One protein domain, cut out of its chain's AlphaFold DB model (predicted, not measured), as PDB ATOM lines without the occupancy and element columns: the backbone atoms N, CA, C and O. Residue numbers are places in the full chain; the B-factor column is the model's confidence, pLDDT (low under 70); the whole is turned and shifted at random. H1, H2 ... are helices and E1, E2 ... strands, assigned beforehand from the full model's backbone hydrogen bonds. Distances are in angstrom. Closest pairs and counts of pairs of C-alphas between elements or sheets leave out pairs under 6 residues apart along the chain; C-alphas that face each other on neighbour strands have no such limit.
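Overview. This is residues 2 to 89 of the 344 residues of the protein "Hypothetical protein" of Rotaria sp. Silwood1 (UniProt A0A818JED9). A twisted wall of four antiparallel strands, E1 to E4, has a fifth strand, E5, alongside its edge strand E1. Before the sheet in the chain, a long loop runs out to the short helix H1 and back, and residues 16 to 22 stick out from the body. The printed part has 88 residues, with one named helix and five named strands in the order H1 E1 E2 E3 E4 E5; the sheet's order is E1 - E2 - E3 - E4, all antiparallel. The class is mostly strand, though under half of the residues are in named elements. The whole is compact, with a radius of gyration of the C-alphas of 13.6 A and spans of 42 by 34 by 21 A.

Arrangement. Residues 2 to 3 form a short antiparallel pairing with residues 8 to 9. H1, residues 14 to 19, is not on the sheet, with 0 pairs of C-alphas within 10 A; every O i to N i+4 pair in it is within hydrogen-bond range. E1, residues 37 to 41, and E2, residues 46 to 51, form a hairpin at 172 degrees, with N 39 and O 48 2.9 A apart. E3, residues 54 to 60, forms a hairpin with E2 at 156 degrees, with N 49 and O 56 2.9 A apart. E4, residues 69 to 76, forms a hairpin with E3 at 160 degrees, with N 59 and O 70 2.8 A apart. These four strands make a meander, each the antiparallel neighbour of the one before, and E1 and E4 are the edge strands. E4 bends by 52 degrees at residue 72. E5, residues 83 to 89, pairs with no named strand; its closest C-alphas to E1 are Glu 85 and Thr 39, 5.7 A apart. E5 is apart from E3 and E4.

Along the chain. H1 begins at C-alpha 14 (38.991, -3.918, 35.619) and is 8.7 A long from first to last C-alpha. E1 begins at C-alpha 37 (19.015, 5.209, 37.310) and is 14.0 A long. E2 is 16.5 A, E3 18.9 A and E4 20.5 A long. E5 is 18.1 A long and ends at C-alpha 89 (15.447, -8.530, 20.598).

Size, cuts and confidence. The two C-alphas farthest apart are those of Thr 19 and Thr 78, at 43.2 A. The printed part has no cut. The link from H1 to E1 is long, with 17 residues. The mean pLDDT of the printed part is 84.9; residues 3 to 4, 20 to 25 and 64 to 66 are under 70.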
ATOM      1  N   LEU A   2      26.621   3.624  40.475       73.56
ATOM      2  CA  LEU A   2      26.018   4.889  40.884       73.56
ATOM      3  C   LEU A   2      26.147   4.985  42.406       73.56
ATOM      4  O   LEU A   2      25.478   4.260  43.131       73.56
ATOM      5  N   SER A   3      27.082   5.794  42.895       61.81
ATOM      6  CA  SER A   3      27.349   5.914  44.331       61.81
ATOM      7  C   SER A   3      27.904   7.295  44.675       61.81
ATOM      8  O   SER A   3      28.419   8.010  43.812       61.81
ATOM      9  N   GLY A   4      27.794   7.670  45.949       66.94
ATOM     10  CA  GLY A   4      28.244   8.953  46.482       66.94
ATOM     11  C   GLY A   4      27.210  10.077  46.374       66.94
ATOM     12  O   GLY A   4      26.162   9.941  45.742       66.94
ATOM     13  N   LYS A   5      27.521  11.212  47.011       70.88
ATOM     14  CA  LYS A   5      26.616  12.373  47.125       70.88
ATOM     15  C   LYS A   5      26.237  12.984  45.773       70.88
ATOM     16  O   LYS A   5      25.120  13.453  45.621       70.88
ATOM     17  N   GLU A   6      27.146  12.949  44.801       77.75
ATOM     18  CA  GLU A   6      26.930  13.547  43.477       77.75
ATOM     19  C   GLU A   6      26.203  12.619  42.488       77.75
ATOM     20  O   GLU A   6      25.787  13.082  41.427       77.75
ATOM     21  N   ARG A   7      26.064  11.318  42.813       84.44
ATOM     22  CA  ARG A   7      25.451  10.289  41.949       84.44
ATOM     23  C   ARG A   7      25.926  10.390  40.489       84.44
ATOM     24  O   ARG A   7      25.132  10.611  39.583       84.44
ATOM     25  N   ILE A   8      27.240  10.266  40.289       89.25
ATOM     26  CA  ILE A   8      27.908  10.312  38.976       89.25
ATOM     27  C   ILE A   8      28.319   8.900  38.569       89.25
ATOM     28  O   ILE A   8      28.793   8.127  39.408       89.25
ATOM     29  N   ILE A   9      28.213   8.585  37.280       90.12
ATOM     30  CA  ILE A   9      28.706   7.320  36.738       90.12
ATOM     31  C   ILE A   9      30.210   7.395  36.505       90.12
ATOM     32  O   ILE A   9      30.738   8.333  35.902       90.12
ATOM     33  N   ARG A  10      30.899   6.362  36.993       87.38
ATOM     34  CA  ARG A  10      32.328   6.146  36.774       87.38
ATOM     35  C   ARG A  10      32.562   4.863  35.999       87.38
ATOM     36  O   ARG A  10      32.015   3.818  36.367       87.38
ATOM     37  N   ILE A  11      33.394   4.959  34.971       86.00
ATOM     38  CA  ILE A  11      33.937   3.823  34.231       86.00
ATOM     39  C   ILE A  11      35.349   3.579  34.758       86.00
ATOM     40  O   ILE A  11      36.213   4.448  34.679       86.00
ATOM     41  N   THR A  12      35.587   2.386  35.293       83.00
ATOM     42  CA  THR A  12      36.894   1.999  35.824       83.00
ATOM     43  C   THR A  12      37.355   0.734  35.111       83.00
ATOM     44  O   THR A  12      36.623  -0.258  35.127       83.00
ATOM     45  N   PRO A  13      38.547   0.728  34.487       80.81
ATOM     46  CA  PRO A  13      39.103  -0.488  33.916       80.81
ATOM     47  C   PRO A  13      39.260  -1.560  34.993       80.81
ATOM     48  O   PRO A  13      39.756  -1.272  36.085       80.81
ATOM     49  N   LEU A  14      38.925  -2.808  34.663       81.44
ATOM     50  CA  LEU A  14      38.991  -3.918  35.619       81.44
ATOM     51  C   LEU A  14      40.385  -4.062  36.249       81.44
ATOM     52  O   LEU A  14      40.498  -4.287  37.449       81.44
ATOM     53  N   LYS A  15      41.449  -3.841  35.463       80.00
ATOM     54  CA  LYS A  15      42.832  -3.845  35.958       80.00
ATOM     55  C   LYS A  15      43.003  -2.934  37.175       80.00
ATOM     56  O   LYS A  15      43.574  -3.371  38.159       80.00
ATOM     57  N   CYS A  16      42.466  -1.713  37.132       76.50
ATOM     58  CA  CYS A  16      42.623  -0.740  38.217       76.50
ATOM     59  C   CYS A  16      41.907  -1.185  39.498       76.50
ATOM     60  O   CYS A  16      42.425  -0.961  40.589       76.50
ATOM     61  N   LEU A  17      40.754  -1.854  39.364       77.75
ATOM     62  CA  LEU A  17      40.026  -2.423  40.499       77.75
ATOM     63  C   LEU A  17      40.819  -3.560  41.161       77.75
ATOM     64  O   LEU A  17      40.884  -3.630  42.384       77.75
ATOM     65  N   LEU A  18      41.442  -4.424  40.356       80.75
ATOM     66  CA  LEU A  18      42.172  -5.597  40.839       80.75
ATOM     67  C   LEU A  18      43.543  -5.253  41.432       80.75
ATOM     68  O   LEU A  18      43.941  -5.846  42.429       80.75
ATOM     69  N   THR A  19      44.276  -4.307  40.839       77.19
ATOM     70  CA  THR A  19      45.628  -3.947  41.301       77.19
ATOM     71  C   THR A  19      45.646  -2.826  42.337       77.19
ATOM     72  O   THR A  19      46.732  -2.419  42.738       77.19
ATOM     73  N   GLN A  20      44.478  -2.293  42.734       68.94
ATOM     74  CA  GLN A  20      44.333  -1.106  43.601       68.94
ATOM     75  C   GLN A  20      45.225   0.077  43.176       68.94
ATOM     76  O   GLN A  20      45.570   0.956  43.964       68.94
ATOM     77  N   SER A  21      45.620   0.103  41.905       62.94
ATOM     78  CA  SER A  21      46.489   1.127  41.350       62.94
ATOM     79  C   SER A  21      45.625   2.312  40.958       62.94
ATOM     80  O   SER A  21      44.684   2.146  40.175       62.94
ATOM     81  N   GLN A  22      45.954   3.501  41.455       57.47
ATOM     82  CA  GLN A  22      45.266   4.710  41.023       57.47
ATOM     83  C   GLN A  22      45.544   4.953  39.535       57.47
ATOM     84  O   GLN A  22      46.694   5.071  39.113       57.47
ATOM     85  N   SER A  23      44.486   4.981  38.728       59.44
ATOM     86  CA  SER A  23      44.568   5.441  37.347       59.44
ATOM     87  C   SER A  23      44.771   6.955  37.322       59.44
ATOM     88  O   SER A  23      44.187   7.676  38.124       59.44
ATOM     89  N   SER A  24      45.547   7.458  36.358       57.41
ATOM     90  CA  SER A  24      45.666   8.905  36.097       57.41
ATOM     91  C   SER A  24      44.353   9.537  35.614       57.41
ATOM     92  O   SER A  24      44.183  10.750  35.670       57.41
ATOM     93  N   TRP A  25      43.419   8.710  35.142       65.06
ATOM     94  CA  TRP A  25      42.088   9.102  34.698       65.06
ATOM     95  C   TRP A  25      41.038   8.749  35.762       65.06
ATOM     96  O   TRP A  25      40.962   7.600  36.196       65.06
ATOM     97  N   ASP A  26      40.220   9.728  36.161       70.25
ATOM     98  CA  ASP A  26      39.184   9.615  37.213       70.25
ATOM     99  C   ASP A  26      37.916   8.874  36.731       70.25
ATOM    100  O   ASP A  26      37.037   8.502  37.509       70.25
ATOM    101  N   GLY A  27      37.788   8.635  35.423       76.69
ATOM    102  CA  GLY A  27      36.720   7.798  34.875       76.69
ATOM    103  C   GLY A  27      35.302   8.353  34.976       76.69
ATOM    104  O   GLY A  27      34.347   7.655  34.635       76.69
ATOM    105  N   LYS A  28      35.143   9.586  35.466       84.75
ATOM    106  CA  LYS A  28      33.851  10.243  35.687       84.75
ATOM    107  C   LYS A  28      33.266  10.761  34.379       84.75
ATOM    108  O   LYS A  28      33.903  11.551  33.692       84.75
ATOM    109  N   ILE A  29      32.012  10.402  34.118       87.06
ATOM    110  CA  ILE A  29      31.200  11.019  33.065       87.06
ATOM    111  C   ILE A  29      30.469  12.205  33.699       87.06
ATOM    112  O   ILE A  29      29.443  12.028  34.356       87.06
ATOM    113  N   LEU A  30      31.032  13.410  33.599       85.25
ATOM    114  CA  LEU A  30      30.550  14.586  34.340       85.25
ATOM    115  C   LEU A  30      29.121  14.996  33.960       85.25
ATOM    116  O   LEU A  30      28.403  15.555  34.790       85.25
ATOM    117  N   GLU A  31      28.697  14.668  32.744       86.81
ATOM    118  CA  GLU A  31      27.344  14.878  32.235       86.81
ATOM    119  C   GLU A  31      26.304  14.048  33.002       86.81
ATOM    120  O   GLU A  31      25.137  14.418  33.045       86.81
ATOM    121  N   THR A  32      26.731  12.967  33.671       89.81
ATOM    122  CA  THR A  32      25.860  12.054  34.434       89.81
ATOM    123  C   THR A  32      25.620  12.470  35.885       89.81
ATOM    124  O   THR A  32      25.168  11.667  36.700       89.81
ATOM    125  N   LYS A  33      25.923  13.724  36.241       88.56
ATOM    126  CA  LYS A  33      25.662  14.267  37.583       88.56
ATOM    127  C   LYS A  33      24.186  14.169  37.952       88.56
ATOM    128  O   LYS A  33      23.315  14.565  37.181       88.56
ATOM    129  N   ASN A  34      23.922  13.731  39.184       89.62
ATOM    130  CA  ASN A  34      22.577  13.503  39.712       89.62
ATOM    131  C   ASN A  34      21.774  12.442  38.941       89.62
ATOM    132  O   ASN A  34      20.547  12.547  38.862       89.62
ATOM    133  N   ALA A  35      22.441  11.428  38.385       91.38
ATOM    134  CA  ALA A  35      21.743  10.310  37.766       91.38
ATOM    135  C   ALA A  35      20.835   9.599  38.788       91.38
ATOM    136  O   ALA A  35      21.184   9.431  39.964       91.38
ATOM    137  N   THR A  36      19.640   9.224  38.338       91.31
ATOM    138  CA  THR A  36      18.616   8.543  39.144       91.31
ATOM    139  C   THR A  36      18.651   7.038  38.931       91.31
ATOM    140  O   THR A  36      18.499   6.287  39.890       91.31
ATOM    141  N   ALA A  37      18.899   6.607  37.696       91.19
ATOM    142  CA  ALA A  37      19.015   5.209  37.310       91.19
ATOM    143  C   ALA A  37      20.005   5.064  36.150       91.19
ATOM    144  O   ALA A  37      20.287   6.021  35.425       91.19
ATOM    145  N   PHE A  38      20.537   3.860  35.971       93.62
ATOM    146  CA  PHE A  38      21.347   3.514  34.813       93.62
ATOM    147  C   PHE A  38      21.161   2.036  34.487       93.62
ATOM    148  O   PHE A  38      20.839   1.236  35.363       93.62
ATOM    149  N   THR A  39      21.395   1.679  33.235       93.06
ATOM    150  CA  THR A  39      21.425   0.289  32.784       93.06
ATOM    151  C   THR A  39      22.560   0.116  31.788       93.06
ATOM    152  O   THR A  39      22.953   1.066  31.104       93.06
ATOM    153  N   VAL A  40      23.129  -1.082  31.744       92.50
ATOM    154  CA  VAL A  40      24.234  -1.421  30.853       92.50
ATOM    155  C   VAL A  40      23.902  -2.731  30.182       92.50
ATOM    156  O   VAL A  40      23.563  -3.702  30.854       92.50
ATOM    157  N   ASN A  41      24.069  -2.762  28.870       91.62
ATOM    158  CA  ASN A  41      24.071  -4.000  28.125       91.62
ATOM    159  C   ASN A  41      25.518  -4.449  27.904       91.62
ATOM    160  O   ASN A  41      26.323  -3.745  27.293       91.62
ATOM    161  N   SER A  42      25.868  -5.615  28.443       87.31
ATOM    162  CA  SER A  42      27.234  -6.137  28.392       87.31
ATOM    163  C   SER A  42      27.649  -6.617  27.003       87.31
ATOM    164  O   SER A  42      28.843  -6.632  26.716       87.31
ATOM    165  N   THR A  43      26.705  -7.022  26.149       88.19
ATOM    166  CA  THR A  43      27.024  -7.554  24.813       88.19
ATOM    167  C   THR A  43      27.277  -6.430  23.817       88.19
ATOM    168  O   THR A  43      28.276  -6.446  23.103       88.19
ATOM    169  N   SER A  44      26.414  -5.416  23.810       87.88
ATOM    170  CA  SER A  44      26.552  -4.233  22.958       87.88
ATOM    171  C   SER A  44      27.499  -3.180  23.543       87.88
ATOM    172  O   SER A  44      27.907  -2.272  22.819       87.88
ATOM    173  N   LEU A  45      27.854  -3.272  24.830       91.06
ATOM    174  CA  LEU A  45      28.596  -2.245  25.575       91.06
ATOM    175  C   LEU A  45      27.908  -0.870  25.542       91.06
ATOM    176  O   LEU A  45      28.562   0.175  25.542       91.06
ATOM    177  N   THR A  46      26.579  -0.867  25.508       92.75
ATOM    178  CA  THR A  46      25.763   0.346  25.553       92.75
ATOM    179  C   THR A  46      25.387   0.663  27.004       92.75
ATOM    180  O   THR A  46      24.953  -0.210  27.759       92.75
ATOM    181  N   LEU A  47      25.562   1.919  27.410       94.06
ATOM    182  CA  LEU A  47      25.191   2.455  28.720       94.06
ATOM    183  C   LEU A  47      24.064   3.467  28.532       94.06
ATOM    184  O   LEU A  47      24.232   4.438  27.802       94.06
ATOM    185  N   CYS A  48      22.954   3.290  29.240       94.69
ATOM    186  CA  CYS A  48      21.906   4.300  29.320       94.69
ATOM    187  C   CYS A  48      21.825   4.868  30.738       94.69
ATOM    188  O   CYS A  48      21.916   4.132  31.724       94.69
ATOM    189  N   VAL A  49      21.657   6.185  30.832       94.75
ATOM    190  CA  VAL A  49      21.658   6.932  32.089       94.75
ATOM    191  C   VAL A  49      20.444   7.838  32.149       94.75
ATOM    192  O   VAL A  49      20.262   8.682  31.275       94.75
ATOM    193  N   ALA A  50      19.651   7.708  33.208       94.31
ATOM    194  CA  ALA A  50      18.520   8.580  33.473       94.31
ATOM    195  C   ALA A  50      18.914   9.717  34.421       94.31
ATOM    196  O   ALA A  50      19.460   9.485  35.503       94.31
ATOM    197  N   ILE A  51      18.615  10.952  34.019       94.00
ATOM    198  CA  ILE A  51      18.858  12.170  34.796       94.00
ATOM    199  C   ILE A  51      17.610  13.034  34.714       94.00
ATOM    200  O   ILE A  51      17.352  13.675  33.695       94.00
ATOM    201  N   LYS A  52      16.833  13.085  35.800       91.12
ATOM    202  CA  LYS A  52      15.511  13.730  35.794       91.12
ATOM    203  C   LYS A  52      14.695  13.199  34.606       91.12
ATOM    204  O   LYS A  52      14.391  12.016  34.589       91.12
ATOM    205  N   ASN A  53      14.362  14.047  33.637       91.81
ATOM    206  CA  ASN A  53      13.591  13.720  32.442       91.81
ATOM    207  C   ASN A  53      14.460  13.540  31.181       91.81
ATOM    208  O   ASN A  53      13.936  13.599  30.070       91.81
ATOM    209  N   ARG A  54      15.772  13.342  31.318       93.31
ATOM    210  CA  ARG A  54      16.688  13.078  30.199       93.31
ATOM    211  C   ARG A  54      17.260  11.672  30.280       93.31
ATOM    212  O   ARG A  54      17.587  11.200  31.371       93.31
ATOM    213  N   LEU A  55      17.409  11.037  29.124       94.25
ATOM    214  CA  LEU A  55      18.084   9.757  28.950       94.25
ATOM    215  C   LEU A  55      19.305   9.965  28.053       94.25
ATOM    216  O   LEU A  55      19.168  10.343  26.892       94.25
ATOM    217  N   LEU A  56      20.492   9.707  28.595       94.44
ATOM    218  CA  LEU A  56      21.756   9.787  27.864       94.44
ATOM    219  C   LEU A  56      22.220   8.375  27.512       94.44
ATOM    220  O   LEU A  56      22.411   7.550  28.410       94.44
ATOM    221  N   LEU A  57      22.393   8.095  26.221       93.88
ATOM    222  CA  LEU A  57      22.903   6.815  25.733       93.88
ATOM    223  C   LEU A  57      24.351   6.972  25.292       93.88
ATOM    224  O   LEU A  57      24.658   7.773  24.412       93.88
ATOM    225  N   TYR A  58      25.223   6.150  25.857       93.25
ATOM    226  CA  TYR A  58      26.643   6.111  25.556       93.25
ATOM    227  C   TYR A  58      27.042   4.753  24.984       93.25
ATOM    228  O   TYR A  58      26.653   3.714  25.517       93.25
ATOM    229  N   LYS A  59      27.892   4.753  23.957       91.75
ATOM    230  CA  LYS A  59      28.642   3.568  23.539       91.75
ATOM    231  C   LYS A  59      29.947   3.526  24.315       91.75
ATOM    232  O   LYS A  59      30.718   4.484  24.260       91.75
ATOM    233  N   ILE A  60      30.212   2.434  25.020       90.25
ATOM    234  CA  ILE A  60      31.500   2.202  25.673       90.25
ATOM    235  C   ILE A  60      32.412   1.481  24.681       90.25
ATOM    236  O   ILE A  60      32.038   0.469  24.088       90.25
ATOM    237  N   HIS A  61      33.626   1.994  24.496       87.31
ATOM    238  CA  HIS A  61      34.601   1.387  23.595       87.31
ATOM    239  C   HIS A  61      35.485   0.393  24.352       87.31
ATOM    240  O   HIS A  61      36.151   0.762  25.318       87.31
ATOM    241  N   SER A  62      35.566  -0.853  23.871       80.38
ATOM    242  CA  SER A  62      36.494  -1.859  24.420       80.38
ATOM    243  C   SER A  62      37.956  -1.422  24.321       80.38
ATOM    244  O   SER A  62      38.763  -1.753  25.186       80.38
ATOM    245  N   ASN A  63      38.300  -0.675  23.265       78.94
ATOM    246  CA  ASN A  63      39.619  -0.085  23.076       78.94
ATOM    247  C   ASN A  63      39.507   1.451  23.103       78.94
ATOM    248  O   ASN A  63      39.132   2.054  22.096       78.94
ATOM    249  N   PRO A  64      39.780   2.091  24.251       68.12
ATOM    250  CA  PRO A  64      39.543   3.516  24.453       68.12
ATOM    251  C   PRO A  64      40.630   4.353  23.761       68.12
ATOM    252  O   PRO A  64      41.636   4.707  24.377       68.12
ATOM    253  N   ARG A  65      40.466   4.654  22.466       69.88
ATOM    254  CA  ARG A  65      41.323   5.601  21.728       69.88
ATOM    255  C   ARG A  65      40.497   6.380  20.695       69.88
ATOM    256  O   ARG A  65      39.987   5.742  19.778       69.88
ATOM    257  N   PRO A  66      40.383   7.722  20.770       69.88
ATOM    258  CA  PRO A  66      40.914   8.644  21.788       69.88
ATOM    259  C   PRO A  66      40.036   8.789  23.048       69.88
ATOM    260  O   PRO A  66      40.539   9.227  24.077       69.88
ATOM    261  N   TYR A  67      38.757   8.397  22.994       77.12
ATOM    262  CA  TYR A  67      37.810   8.519  24.110       77.12
ATOM    263  C   TYR A  67      37.296   7.141  24.563       77.12
ATOM    264  O   TYR A  67      37.111   6.255  23.728       77.12
ATOM    265  N   PRO A  68      37.048   6.934  25.871       82.06
ATOM    266  CA  PRO A  68      36.554   5.658  26.394       82.06
ATOM    267  C   PRO A  68      35.069   5.409  26.119       82.06
ATOM    268  O   PRO A  68      34.611   4.269  26.198       82.06
ATOM    269  N   TYR A  69      34.323   6.457  25.786       88.19
ATOM    270  CA  TYR A  69      32.910   6.385  25.453       88.19
ATOM    271  C   TYR A  69      32.535   7.476  24.448       88.19
ATOM    272  O   TYR A  69      33.218   8.497  24.345       88.19
ATOM    273  N   THR A  70      31.430   7.273  23.742       90.50
ATOM    274  CA  THR A  70      30.818   8.256  22.838       90.50
ATOM    275  C   THR A  70      29.332   8.381  23.147       90.50
ATOM    276  O   THR A  70      28.678   7.386  23.443       90.50
ATOM    277  N   LEU A  71      28.793   9.603  23.136       91.25
ATOM    278  CA  LEU A  71      27.352   9.825  23.272       91.25
ATOM    279  C   LEU A  71      26.681   9.493  21.934       91.25
ATOM    280  O   LEU A  71      27.065  10.053  20.909       91.25
ATOM    281  N   ILE A  72      25.706   8.587  21.956       90.12
ATOM    282  CA  ILE A  72      24.928   8.174  20.782       90.12
ATOM    283  C   ILE A  72      23.670   9.035  20.671       90.12
ATOM    284  O   ILE A  72      23.448   9.674  19.649       90.12
ATOM    285  N   HIS A  73      22.868   9.072  21.743       88.81
ATOM    286  CA  HIS A  73      21.568   9.746  21.776       88.81
ATOM    287  C   HIS A  73      21.365  10.507  23.088       88.81
ATOM    288  O   HIS A  73      21.775  10.048  24.156       88.81
ATOM    289  N   ASP A  74      20.682  11.646  22.997       91.88
ATOM    290  CA  ASP A  74      20.179  12.437  24.125       91.88
ATOM    291  C   ASP A  74      18.667  12.588  23.952       91.88
ATOM    292  O   ASP A  74      18.194  13.314  23.076       91.88
ATOM    293  N   LEU A  75      17.912  11.827  24.740       91.31
ATOM    294  CA  LEU A  75      16.464  11.728  24.619       91.31
ATOM    295  C   LEU A  75      15.790  12.486  25.759       91.31
ATOM    296  O   LEU A  75      16.176  12.374  26.925       91.31
ATOM    297  N   TYR A  76      14.723  13.206  25.423       91.56
ATOM    298  CA  TYR A  76      13.883  13.901  26.389       91.56
ATOM    299  C   TYR A  76      12.614  13.096  26.638       91.56
ATOM    300  O   TYR A  76      11.889  12.733  25.717       91.56
ATOM    301  N   THR A  77      12.349  12.832  27.909       90.44
ATOM    302  CA  THR A  77      11.171  12.107  28.381       90.44
ATOM    303  C   THR A  77      10.174  13.080  29.002       90.44
ATOM    304  O   THR A  77      10.522  14.183  29.427       90.44
ATOM    305  N   THR A  78       8.907  12.678  29.052       88.12
ATOM    306  CA  THR A  78       7.828  13.489  29.634       88.12
ATOM    307  C   THR A  78       7.944  13.597  31.154       88.12
ATOM    308  O   THR A  78       7.636  14.638  31.728       88.12
ATOM    309  N   GLN A  79       8.394  12.526  31.806       89.75
ATOM    310  CA  GLN A  79       8.513  12.394  33.256       89.75
ATOM    311  C   GLN A  79       9.819  11.700  33.617       89.75
ATOM    312  O   GLN A  79      10.459  11.089  32.766       89.75
ATOM    313  N   THR A  80      10.199  11.755  34.892       90.12
ATOM    314  CA  THR A  80      11.385  11.051  35.372       90.12
ATOM    315  C   THR A  80      11.192   9.535  35.272       90.12
ATOM    316  O   THR A  80      10.291   9.022  35.941       90.12
ATOM    317  N   PRO A  81      12.006   8.806  34.487       93.19
ATOM    318  CA  PRO A  81      11.853   7.362  34.346       93.19
ATOM    319  C   PRO A  81      12.051   6.651  35.688       93.19
ATOM    320  O   PRO A  81      13.043   6.885  36.383       93.19
ATOM    321  N   THR A  82      11.108   5.780  36.045       92.69
ATOM    322  CA  THR A  82      11.182   4.901  37.224       92.69
ATOM    323  C   THR A  82      11.774   3.540  36.876       92.69
ATOM    324  O   THR A  82      12.236   2.825  37.759       92.69
ATOM    325  N   TYR A  83      11.771   3.191  35.589       94.38
ATOM    326  CA  TYR A  83      12.268   1.930  35.065       94.38
ATOM    327  C   TYR A  83      13.168   2.162  33.852       94.38
ATOM    328  O   TYR A  83      12.886   3.037  33.028       94.38
ATOM    329  N   LEU A  84      14.241   1.373  33.758       94.62
ATOM    330  CA  LEU A  84      15.237   1.454  32.697       94.62
ATOM    331  C   LEU A  84      15.912   0.088  32.487       94.62
ATOM    332  O   LEU A  84      16.561  -0.424  33.398       94.62
ATOM    333  N   GLU A  85      15.813  -0.479  31.288       94.38
ATOM    334  CA  GLU A  85      16.468  -1.738  30.916       94.38
ATOM    335  C   GLU A  85      16.877  -1.727  29.437       94.38
ATOM    336  O   GLU A  85      16.143  -1.230  28.589       94.38
ATOM    337  N   LEU A  86      18.048  -2.280  29.125       93.06
ATOM    338  CA  LEU A  86      18.495  -2.522  27.755       93.06
ATOM    339  C   LEU A  86      18.398  -4.016  27.463       93.06
ATOM    340  O   LEU A  86      18.898  -4.826  28.244       93.06
ATOM    341  N   SER A  87      17.814  -4.379  26.325       90.44
ATOM    342  CA  SER A  87      17.849  -5.759  25.845       90.44
ATOM    343  C   SER A  87      18.047  -5.818  24.338       90.44
ATOM    344  O   SER A  87      17.735  -4.874  23.614       90.44
ATOM    345  N   ILE A  88      18.498  -6.973  23.859       88.00
ATOM    346  CA  ILE A  88      18.549  -7.279  22.431       88.00
ATOM    347  C   ILE A  88      17.353  -8.165  22.106       88.00
ATOM    348  O   ILE A  88      17.168  -9.212  22.730       88.00
ATOM    349  N   LEU A  89      16.529  -7.730  21.156       85.06
ATOM    350  CA  LEU A  89      15.447  -8.530  20.598       85.06
ATOM    351  C   LEU A  89      15.833  -9.038  19.223       85.06
ATOM    352  O   LEU A  89      16.338  -8.285  18.398       85.06
TER     353      LEU A  89